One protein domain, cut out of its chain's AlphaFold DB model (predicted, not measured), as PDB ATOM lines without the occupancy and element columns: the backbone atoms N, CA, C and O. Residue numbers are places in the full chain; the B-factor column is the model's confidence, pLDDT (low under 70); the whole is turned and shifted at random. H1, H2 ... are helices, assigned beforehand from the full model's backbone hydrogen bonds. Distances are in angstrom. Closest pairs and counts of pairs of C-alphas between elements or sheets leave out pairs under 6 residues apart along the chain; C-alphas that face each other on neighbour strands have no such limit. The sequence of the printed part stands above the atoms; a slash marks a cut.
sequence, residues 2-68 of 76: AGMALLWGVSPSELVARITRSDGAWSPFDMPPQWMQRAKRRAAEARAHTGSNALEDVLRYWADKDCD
ATOM      1  N   ALA A   2     -42.612  -8.020  50.034       61.72
ATOM      2  CA  ALA A   2     -42.126  -7.024  51.000       61.72
ATOM      3  C   ALA A   2     -41.751  -5.655  50.385       61.72
ATOM      4  O   ALA A   2     -42.053  -4.622  50.974       61.72
ATOM      5  N   GLY A   3     -41.185  -5.628  49.170       72.31
ATOM      6  CA  GLY A   3     -40.749  -4.373  48.535       72.31
ATOM      7  C   GLY A   3     -41.882  -3.372  48.267       72.31
ATOM      8  O   GLY A   3     -41.720  -2.175  48.467       72.31
ATOM      9  N   MET A   4     -43.071  -3.846  47.892       74.12
ATOM     10  CA  MET A   4     -44.216  -2.961  47.642       74.12
ATOM     11  C   MET A   4     -44.787  -2.359  48.932       74.12
ATOM     12  O   MET A   4     -45.170  -1.189  48.956       74.12
ATOM     13  N   ALA A   5     -44.792  -3.128  50.024       79.06
ATOM     14  CA  ALA A   5     -45.184  -2.631  51.340       79.06
ATOM     15  C   ALA A   5     -44.240  -1.509  51.813       79.06
ATOM     16  O   ALA A   5     -44.708  -0.451  52.234       79.06
ATOM     17  N   LEU A   6     -42.926  -1.691  51.627       80.50
ATOM     18  CA  LEU A   6     -41.909  -0.671  51.905       80.50
ATOM     19  C   LEU A   6     -42.107   0.592  51.061       80.50
ATOM     20  O   LEU A   6     -42.167   1.695  51.607       80.50
ATOM     21  N   LEU A   7     -42.293   0.440  49.746       82.88
ATOM     22  CA  LEU A   7     -42.501   1.569  48.837       82.88
ATOM     23  C   LEU A   7     -43.714   2.414  49.253       82.88
ATOM     24  O   LEU A   7     -43.630   3.639  49.318       82.88
ATOM     25  N   TRP A   8     -44.842   1.777  49.567       83.94
ATOM     26  CA  TRP A   8     -46.059   2.472  49.997       83.94
ATOM     27  C   TRP A   8     -46.049   2.895  51.466       83.94
ATOM     28  O   TRP A   8     -46.921   3.660  51.892       83.94
ATOM     29  N   GLY A   9     -45.060   2.444  52.237       82.69
ATOM     30  CA  GLY A   9     -44.970   2.726  53.657       82.69
ATOM     31  C   GLY A   9     -46.103   2.119  54.463       82.69
ATOM     32  O   GLY A   9     -46.709   2.811  55.282       82.69
ATOM     33  N   VAL A  10     -46.430   0.870  54.165       84.50
ATOM     34  CA  VAL A  10     -47.467   0.101  54.847       84.50
ATOM     35  C   VAL A  10     -46.873  -1.172  55.411       84.50
ATOM     36  O   VAL A  10     -45.864  -1.677  54.924       84.50
ATOM     37  N   SER A  11     -47.518  -1.712  56.439       83.00
ATOM     38  CA  SER A  11     -47.109  -3.011  56.962       83.00
ATOM     39  C   SER A  11     -47.395  -4.124  55.936       83.00
ATOM     40  O   SER A  11     -48.388  -4.051  55.200       83.00
ATOM     41  N   PRO A  12     -46.580  -5.194  55.886       80.00
ATOM     42  CA  PRO A  12     -46.864  -6.351  55.037       80.00
ATOM     43  C   PRO A  12     -48.242  -6.971  55.313       80.00
ATOM     44  O   PRO A  12     -48.909  -7.421  54.385       80.00
ATOM     45  N   SER A  13     -48.697  -6.954  56.569       81.12
ATOM     46  CA  SER A  13     -50.021  -7.443  56.970       81.12
ATOM     47  C   SER A  13     -51.160  -6.590  56.405       81.12
ATOM     48  O   SER A  13     -52.164  -7.141  55.958       81.12
ATOM     49  N   GLU A  14     -51.005  -5.265  56.357       82.06
ATOM     50  CA  GLU A  14     -51.976  -4.353  55.741       82.06
ATOM     51  C   GLU A  14     -52.072  -4.567  54.222       82.06
ATOM     52  O   GLU A  14     -53.175  -4.620  53.671       82.06
ATOM     53  N   LEU A  15     -50.933  -4.772  53.551       81.94
ATOM     54  CA  LEU A  15     -50.897  -5.108  52.125       81.94
ATOM     55  C   LEU A  15     -51.591  -6.452  51.846       81.94
ATOM     56  O   LEU A  15     -52.428  -6.532  50.947       81.94
ATOM     57  N   VAL A  16     -51.297  -7.490  52.636       81.38
ATOM     58  CA  VAL A  16     -51.930  -8.813  52.498       81.38
ATOM     59  C   VAL A  16     -53.436  -8.728  52.735       81.38
ATOM     60  O   VAL A  16     -54.202  -9.187  51.894       81.38
ATOM     61  N   ALA A  17     -53.880  -8.072  53.811       82.25
ATOM     62  CA  ALA A  17     -55.303  -7.913  54.108       82.25
ATOM     63  C   ALA A  17     -56.064  -7.210  52.971       82.25
ATOM     64  O   ALA A  17     -57.226  -7.528  52.708       82.25
ATOM     65  N   ARG A  18     -55.417  -6.267  52.276       78.50
ATOM     66  CA  ARG A  18     -55.995  -5.595  51.109       78.50
ATOM     67  C   ARG A  18     -56.107  -6.536  49.913       78.50
ATOM     68  O   ARG A  18     -57.184  -6.608  49.335       78.50
ATOM     69  N   ILE A  19     -55.040  -7.263  49.581       76.00
ATOM     70  CA  ILE A  19     -55.026  -8.223  48.464       76.00
ATOM     71  C   ILE A  19     -56.087  -9.308  48.672       76.00
ATOM     72  O   ILE A  19     -56.845  -9.609  47.755       76.00
ATOM     73  N   THR A  20     -56.204  -9.839  49.893       76.94
ATOM     74  CA  THR A  20     -57.211 -10.850  50.239       76.94
ATOM     75  C   THR A  20     -58.642 -10.325  50.089       76.94
ATOM     76  O   THR A  20     -59.524 -11.080  49.696       76.94
ATOM     77  N   ARG A  21     -58.894  -9.035  50.353       72.38
ATOM     78  CA  ARG A  21     -60.219  -8.416  50.143       72.38
ATOM     79  C   ARG A  21     -60.561  -8.169  48.673       72.38
ATOM     80  O   ARG A  21     -61.734  -7.975  48.379       72.38
ATOM     81  N   SER A  22     -59.576  -8.150  47.778       65.75
ATOM     82  CA  SER A  22     -59.776  -7.909  46.342       65.75
ATOM     83  C   SER A  22     -60.067  -9.187  45.537       65.75
ATOM     84  O   SER A  22     -59.970  -9.161  44.316       65.75
ATOM     85  N   ASP A  23     -60.391 -10.304  46.199       61.53
ATOM     86  CA  ASP A  23     -60.726 -11.598  45.572       61.53
ATOM     87  C   ASP A  23     -59.679 -12.089  44.547       61.53
ATOM     88  O   ASP A  23     -59.986 -12.658  43.504       61.53
ATOM     89  N   GLY A  24     -58.397 -11.806  44.810       59.03
ATOM     90  CA  GLY A  24     -57.285 -12.193  43.936       59.03
ATOM     91  C   GLY A  24     -57.091 -11.320  42.687       59.03
ATOM     92  O   GLY A  24     -56.038 -11.408  42.056       59.03
ATOM     93  N   ALA A  25     -58.022 -10.414  42.369       59.78
ATOM     94  CA  ALA A  25     -57.851  -9.391  41.340       59.78
ATOM     95  C   ALA A  25     -57.005  -8.231  41.896       59.78
ATOM     96  O   ALA A  25     -57.503  -7.167  42.260       59.78
ATOM     97  N   TRP A  26     -55.698  -8.461  42.037       63.62
ATOM     98  CA  TRP A  26     -54.755  -7.427  42.455       63.62
ATOM     99  C   TRP A  26     -54.215  -6.675  41.238       63.62
ATOM    100  O   TRP A  26     -53.450  -7.221  40.446       63.62
ATOM    101  N   SER A  27     -54.583  -5.399  41.120       67.94
ATOM    102  CA  SER A  27     -53.974  -4.464  40.180       67.94
ATOM    103  C   SER A  27     -53.213  -3.367  40.936       67.94
ATOM    104  O   SER A  27     -53.759  -2.787  41.879       67.94
ATOM    105  N   PRO A  28     -51.992  -2.989  40.510       62.94
ATOM    106  CA  PRO A  28     -51.293  -1.805  41.021       62.94
ATOM    107  C   PRO A  28     -52.095  -0.500  40.864       62.94
ATOM    108  O   PRO A  28     -51.783   0.498  41.515       62.94
ATOM    109  N   PHE A  29     -53.124  -0.500  40.012       64.00
ATOM    110  CA  PHE A  29     -54.038   0.625  39.811       64.00
ATOM    111  C   PHE A  29     -55.147   0.711  40.873       64.00
ATOM    112  O   PHE A  29     -55.694   1.791  41.074       64.00
ATOM    113  N   ASP A  30     -55.418  -0.368  41.616       71.62
ATOM    114  CA  ASP A  30     -56.446  -0.413  42.677       71.62
ATOM    115  C   ASP A  30     -55.913   0.008  44.056       71.62
ATOM    116  O   ASP A  30     -56.566  -0.141  45.104       71.62
ATOM    117  N   MET A  31     -54.690   0.538  44.067       74.25
ATOM    118  CA  MET A  31     -54.035   1.012  45.270       74.25
ATOM    119  C   MET A  31     -54.722   2.280  45.777       74.25
ATOM    120  O   MET A  31     -54.966   3.205  44.998       74.25
ATOM    121  N   PRO A  32     -54.993   2.379  47.092       82.75
ATOM    122  CA  PRO A  32     -55.526   3.600  47.668       82.75
ATOM    123  C   PRO A  32     -54.675   4.813  47.251       82.75
ATOM    124  O   PRO A  32     -53.449   4.765  47.397       82.75
ATOM    125  N   PRO A  33     -55.280   5.926  46.793       83.94
ATOM    126  CA  PRO A  33     -54.536   7.111  46.353       83.94
ATOM    127  C   PRO A  33     -53.528   7.612  47.397       83.94
ATOM    128  O   PRO A  33     -52.427   8.046  47.065       83.94
ATOM    129  N   GLN A  34     -53.877   7.471  48.674       86.56
ATOM    130  CA  GLN A  34     -53.019   7.770  49.819       86.56
ATOM    131  C   GLN A  34     -51.726   6.935  49.865       86.56
ATOM    132  O   GLN A  34     -50.673   7.469  50.207       86.56
ATOM    133  N   TRP A  35     -51.757   5.654  49.489       87.81
ATOM    134  CA  TRP A  35     -50.548   4.824  49.410       87.81
ATOM    135  C   TRP A  35     -49.676   5.268  48.239       87.81
ATOM    136  O   TRP A  35     -48.464   5.396  48.386       87.81
ATOM    137  N   MET A  36     -50.288   5.620  47.106       85.69
ATOM    138  CA  MET A  36     -49.557   6.149  45.954       85.69
ATOM    139  C   MET A  36     -48.871   7.490  46.264       85.69
ATOM    140  O   MET A  36     -47.726   7.715  45.874       85.69
ATOM    141  N   GLN A  37     -49.535   8.376  47.009       89.44
ATOM    142  CA  GLN A  37     -48.930   9.620  47.493       89.44
ATOM    143  C   GLN A  37     -47.766   9.358  48.454       89.44
ATOM    144  O   GLN A  37     -46.721   9.999  48.332       89.44
ATOM    145  N   ARG A  38     -47.910   8.390  49.373       89.62
ATOM    146  CA  ARG A  38     -46.815   7.969  50.258       89.62
ATOM    147  C   ARG A  38     -45.626   7.455  49.457       89.62
ATOM    148  O   ARG A  38     -44.525   7.932  49.702       89.62
ATOM    149  N   ALA A  39     -45.842   6.600  48.460       87.31
ATOM    150  CA  ALA A  39     -44.766   6.118  47.592       87.31
ATOM    151  C   ALA A  39     -44.026   7.248  46.878       87.31
ATOM    152  O   ALA A  39     -42.799   7.272  46.889       87.31
ATOM    153  N   LYS A  40     -44.743   8.232  46.323       88.69
ATOM    154  CA  LYS A  40     -44.107   9.403  45.697       88.69
ATOM    155  C   LYS A  40     -43.251  10.191  46.689       88.69
ATOM    156  O   LYS A  40     -42.124  10.552  46.364       88.69
ATOM    157  N   ARG A  41     -43.766  10.432  47.898       91.12
ATOM    158  CA  ARG A  41     -43.021  11.132  48.955       91.12
ATOM    159  C   ARG A  41     -41.775  10.351  49.368       91.12
ATOM    160  O   ARG A  41     -40.698  10.925  49.446       91.12
ATOM    161  N   ARG A  42     -41.921   9.044  49.580       91.25
ATOM    162  CA  ARG A  42     -40.838   8.141  49.979       91.25
ATOM    163  C   ARG A  42     -39.754   8.028  48.913       91.25
ATOM    164  O   ARG A  42     -38.579   8.043  49.260       91.25
ATOM    165  N   ALA A  43     -40.129   7.977  47.638       89.88
ATOM    166  CA  ALA A  43     -39.177   7.997  46.532       89.88
ATOM    167  C   ALA A  43     -38.424   9.333  46.446       89.88
ATOM    168  O   ALA A  43     -37.217   9.336  46.233       89.88
ATOM    169  N   ALA A  44     -39.107  10.464  46.654       90.81
ATOM    170  CA  ALA A  44     -38.463  11.777  46.672       90.81
ATOM    171  C   ALA A  44     -37.474  11.928  47.842       90.81
ATOM    172  O   ALA A  44     -36.382  12.456  47.648       90.81
ATOM    173  N   GLU A  45     -37.836  11.437  49.029       91.50
ATOM    174  CA  GLU A  45     -36.962  11.431  50.209       91.50
ATOM    175  C   GLU A  45     -35.742  10.531  49.995       91.50
ATOM    176  O   GLU A  45     -34.612  10.989  50.145       91.50
ATOM    177  N   ALA A  46     -35.953   9.291  49.548       90.69
ATOM    178  CA  ALA A  46     -34.854   8.382  49.247       90.69
ATOM    179  C   ALA A  46     -33.919   8.974  48.185       90.69
ATOM    180  O   ALA A  46     -32.714   8.998  48.394       90.69
ATOM    181  N   ARG A  47     -34.456   9.561  47.108       91.06
ATOM    182  CA  ARG A  47     -33.655  10.257  46.089       91.06
ATOM    183  C   ARG A  47     -32.833  11.402  46.675       91.06
ATOM    184  O   ARG A  47     -31.687  11.586  46.276       91.06
ATOM    185  N   ALA A  48     -33.402  12.190  47.584       92.00
ATOM    186  CA  ALA A  48     -32.682  13.290  48.220       92.00
ATOM    187  C   ALA A  48     -31.492  12.793  49.060       92.00
ATOM    188  O   ALA A  48     -30.489  13.494  49.153       92.00
ATOM    189  N   HIS A  49     -31.587  11.586  49.625       90.94
ATOM    190  CA  HIS A  49     -30.532  10.977  50.434       90.94
ATOM    191  C   HIS A  49     -29.515  10.161  49.627       90.94
ATOM    192  O   HIS A  49     -28.321  10.244  49.899       90.94
ATOM    193  N   THR A  50     -29.961   9.379  48.646       89.06
ATOM    194  CA  THR A  50     -29.106   8.466  47.870       89.06
ATOM    195  C   THR A  50     -28.562   9.102  46.593       89.06
ATOM    196  O   THR A  50     -27.628   8.582  45.992       89.06
ATOM    197  N   GLY A  51     -29.164  10.204  46.132       90.25
ATOM    198  CA  GLY A  51     -28.891  10.793  44.819       90.25
ATOM    199  C   GLY A  51     -29.439   9.975  43.642       90.25
ATOM    200  O   GLY A  51     -29.292  10.394  42.493       90.25
ATOM    201  N   SER A  52     -30.097   8.842  43.899       86.12
ATOM    202  CA  SER A  52     -30.554   7.897  42.882       86.12
ATOM    203  C   SER A  52     -32.075   7.889  42.731       86.12
ATOM    204  O   SER A  52     -32.823   8.109  43.682       86.12
ATOM    205  N   ASN A  53     -32.542   7.627  41.508       82.94
ATOM    206  CA  ASN A  53     -33.956   7.359  41.212       82.94
ATOM    207  C   ASN A  53     -34.234   5.867  40.993       82.94
ATOM    208  O   ASN A  53     -35.353   5.512  40.620       82.94
ATOM    209  N   ALA A  54     -33.231   4.999  41.151       86.50
ATOM    210  CA  ALA A  54     -33.435   3.572  40.993       86.50
ATOM    211  C   ALA A  54     -34.380   3.072  42.092       86.50
ATOM    212  O   ALA A  54     -34.205   3.386  43.271       86.50
ATOM    213  N   LEU A  55     -35.387   2.287  41.701       83.31
ATOM    214  CA  LEU A  55     -36.340   1.701  42.647       83.31
ATOM    215  C   LEU A  55     -35.616   0.881  43.723       83.31
ATOM    216  O   LEU A  55     -36.015   0.906  44.882       83.31
ATOM    217  N   GLU A  56     -34.536   0.202  43.346       86.88
ATOM    218  CA  GLU A  56     -33.687  -0.564  44.257       86.88
ATOM    219  C   GLU A  56     -33.117   0.292  45.387       86.88
ATOM    220  O   GLU A  56     -33.218  -0.086  46.551       86.88
ATOM    221  N   ASP A  57     -32.598   1.478  45.063       86.62
ATOM    222  CA  ASP A  57     -32.023   2.390  46.054       86.62
ATOM    223  C   ASP A  57     -33.098   2.975  46.970       86.62
ATOM    224  O   ASP A  57     -32.864   3.170  48.162       86.62
ATOM    225  N   VAL A  58     -34.303   3.205  46.440       87.56
ATOM    226  CA  VAL A  58     -35.462   3.605  47.250       87.56
ATOM    227  C   VAL A  58     -35.826   2.506  48.245       87.56
ATOM    228  O   VAL A  58     -36.075   2.798  49.414       87.56
ATOM    229  N   LEU A  59     -35.859   1.248  47.800       86.38
ATOM    230  CA  LEU A  59     -36.184   0.112  48.656       86.38
ATOM    231  C   LEU A  59     -35.105  -0.110  49.716       86.38
ATOM    232  O   LEU A  59     -35.450  -0.198  50.892       86.38
ATOM    233  N   ARG A  60     -33.826  -0.132  49.327       86.81
ATOM    234  CA  ARG A  60     -32.701  -0.310  50.253       86.81
ATOM    235  C   ARG A  60     -32.674   0.788  51.317       86.81
ATOM    236  O   ARG A  60     -32.601   0.469  52.497       86.81
ATOM    237  N   TYR A  61     -32.840   2.054  50.921       88.25
ATOM    238  CA  TYR A  61     -32.917   3.177  51.863       88.25
ATOM    239  C   TYR A  61     -34.030   2.989  52.897       88.25
ATOM    240  O   TYR A  61     -33.820   3.209  54.086       88.25
ATOM    241  N   TRP A  62     -35.224   2.581  52.458       88.06
ATOM    242  CA  TRP A  62     -36.354   2.438  53.371       88.06
ATOM    243  C   TRP A  62     -36.323   1.171  54.214       88.06
ATOM    244  O   TRP A  62     -36.878   1.197  55.305       88.06
ATOM    245  N   ALA A  63     -35.686   0.091  53.772       86.31
ATOM    246  CA  ALA A  63     -35.497  -1.069  54.636       86.31
ATOM    247  C   ALA A  63     -34.444  -0.844  55.716       86.31
ATOM    248  O   ALA A  63     -34.673  -1.260  56.849       86.31
ATOM    249  N   ASP A  64     -33.371  -0.118  55.407       86.31
ATOM    250  CA  ASP A  64     -32.425   0.353  56.419       86.31
ATOM    251  C   ASP A  64     -33.162   1.218  57.460       86.31
ATOM    252  O   ASP A  64     -33.173   0.923  58.652       86.31
ATOM    253  N   LYS A  65     -33.931   2.211  56.994       85.94
ATOM    254  CA  LYS A  65     -34.694   3.139  57.848       85.94
ATOM    255  C   LYS A  65     -35.816   2.515  58.683       85.94
ATOM    256  O   LYS A  65     -35.980   2.900  59.839       85.94
ATOM    257  N   ASP A  66     -36.655   1.668  58.088       84.00
ATOM    258  CA  ASP A  66     -37.892   1.181  58.721       84.00
ATOM    259  C   ASP A  66     -37.720  -0.197  59.369       84.00
ATOM    260  O   ASP A  66     -38.535  -0.580  60.210       84.00
ATOM    261  N   CYS A  67     -36.731  -0.979  58.935       74.69
ATOM    262  CA  CYS A  67     -36.586  -2.381  59.321       74.69
ATOM    263  C   CYS A  67     -35.200  -2.729  59.880       74.69
ATOM    264  O   CYS A  67     -35.039  -3.877  60.287       74.69
ATOM    265  N   ASP A  68     -34.240  -1.789  59.906       75.75
ATOM    266  CA  ASP A  68     -32.828  -2.045  60.252       75.75
ATOM    267  C   ASP A  68     -32.273  -3.257  59.478       75.75
ATOM    268  O   ASP A  68     -31.581  -4.127  60.007       75.75
TER     269      ASP A  68
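What this domain is: This is residues 2 to 68 of the 76 residues of an uncharacterized protein of Mycobacterium sp. 852002-51163_SCH5372311 (UniProt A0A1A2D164). Three helices meet nearly at right angles to one another: short H1 sits in the corner that long H3 makes with H4. H2 leads away from H1 on the side away from H4, and a long loop folds back from its far end to the start of H3, which runs along the longest axis. The 67 printed residues hold four named helices, H1, H2, H3 and H4 in that order, and no named strand; the class is all helix. The whole is compact, with a radius of gyration of the C-alphas of 12.4 A, yet elongated, spanning 39 by 23 by 16 A.

How they stand to each other: The hub is H1, residues 2 to 8, which touches the three other helices. With H2, residues 12 to 21, it only just touches, with 3 pairs of C-alphas within 8 A, and only at the corner by their link; the closest C-alphas are those of Ala 5 and Pro 12, 5.5 A apart. H3, residues 33 to 50, touches H1 with residues 35 to 43 alone, about perpendicular at 81 degrees; the closest C-alphas, of Trp 8 and Ala 39, are 4.6 A apart. H4, residues 55 to 67, touches H1 with residues 58 to 63 alone, about perpendicular at 86 degrees; the closest C-alphas are those of Gly 3 and Leu 59, 6.4 A apart. H3 touches H4 with residues 42 to 50 alone, about perpendicular at 85 degrees; the closest C-alphas, of Ala 46 and Val 58, are 5.2 A apart. H2 is apart from H3 and H4. In H1, H2, H3 and H4 every O i to N i+4 pair is within hydrogen-bond range.

Where its parts are: H1 begins at C-alpha 2, (-42.126, -7.024, 51.000), and is 10.3 A long; H2 is 14.4 A. H3 measures 25.5 A from C-alpha 33, (-54.536, 7.111, 46.353). H4, 17.2 A, ends at C-alpha 67, (-36.586, -2.381, 59.321).

The domain as a whole: The two C-alphas farthest apart, of Asp 23 and Gly 51, are 38.9 A apart. The printed part has no cut; the link H2 to H3 is long, with 11 residues. Residues 2 and 22 to 29 have pLDDT under 70.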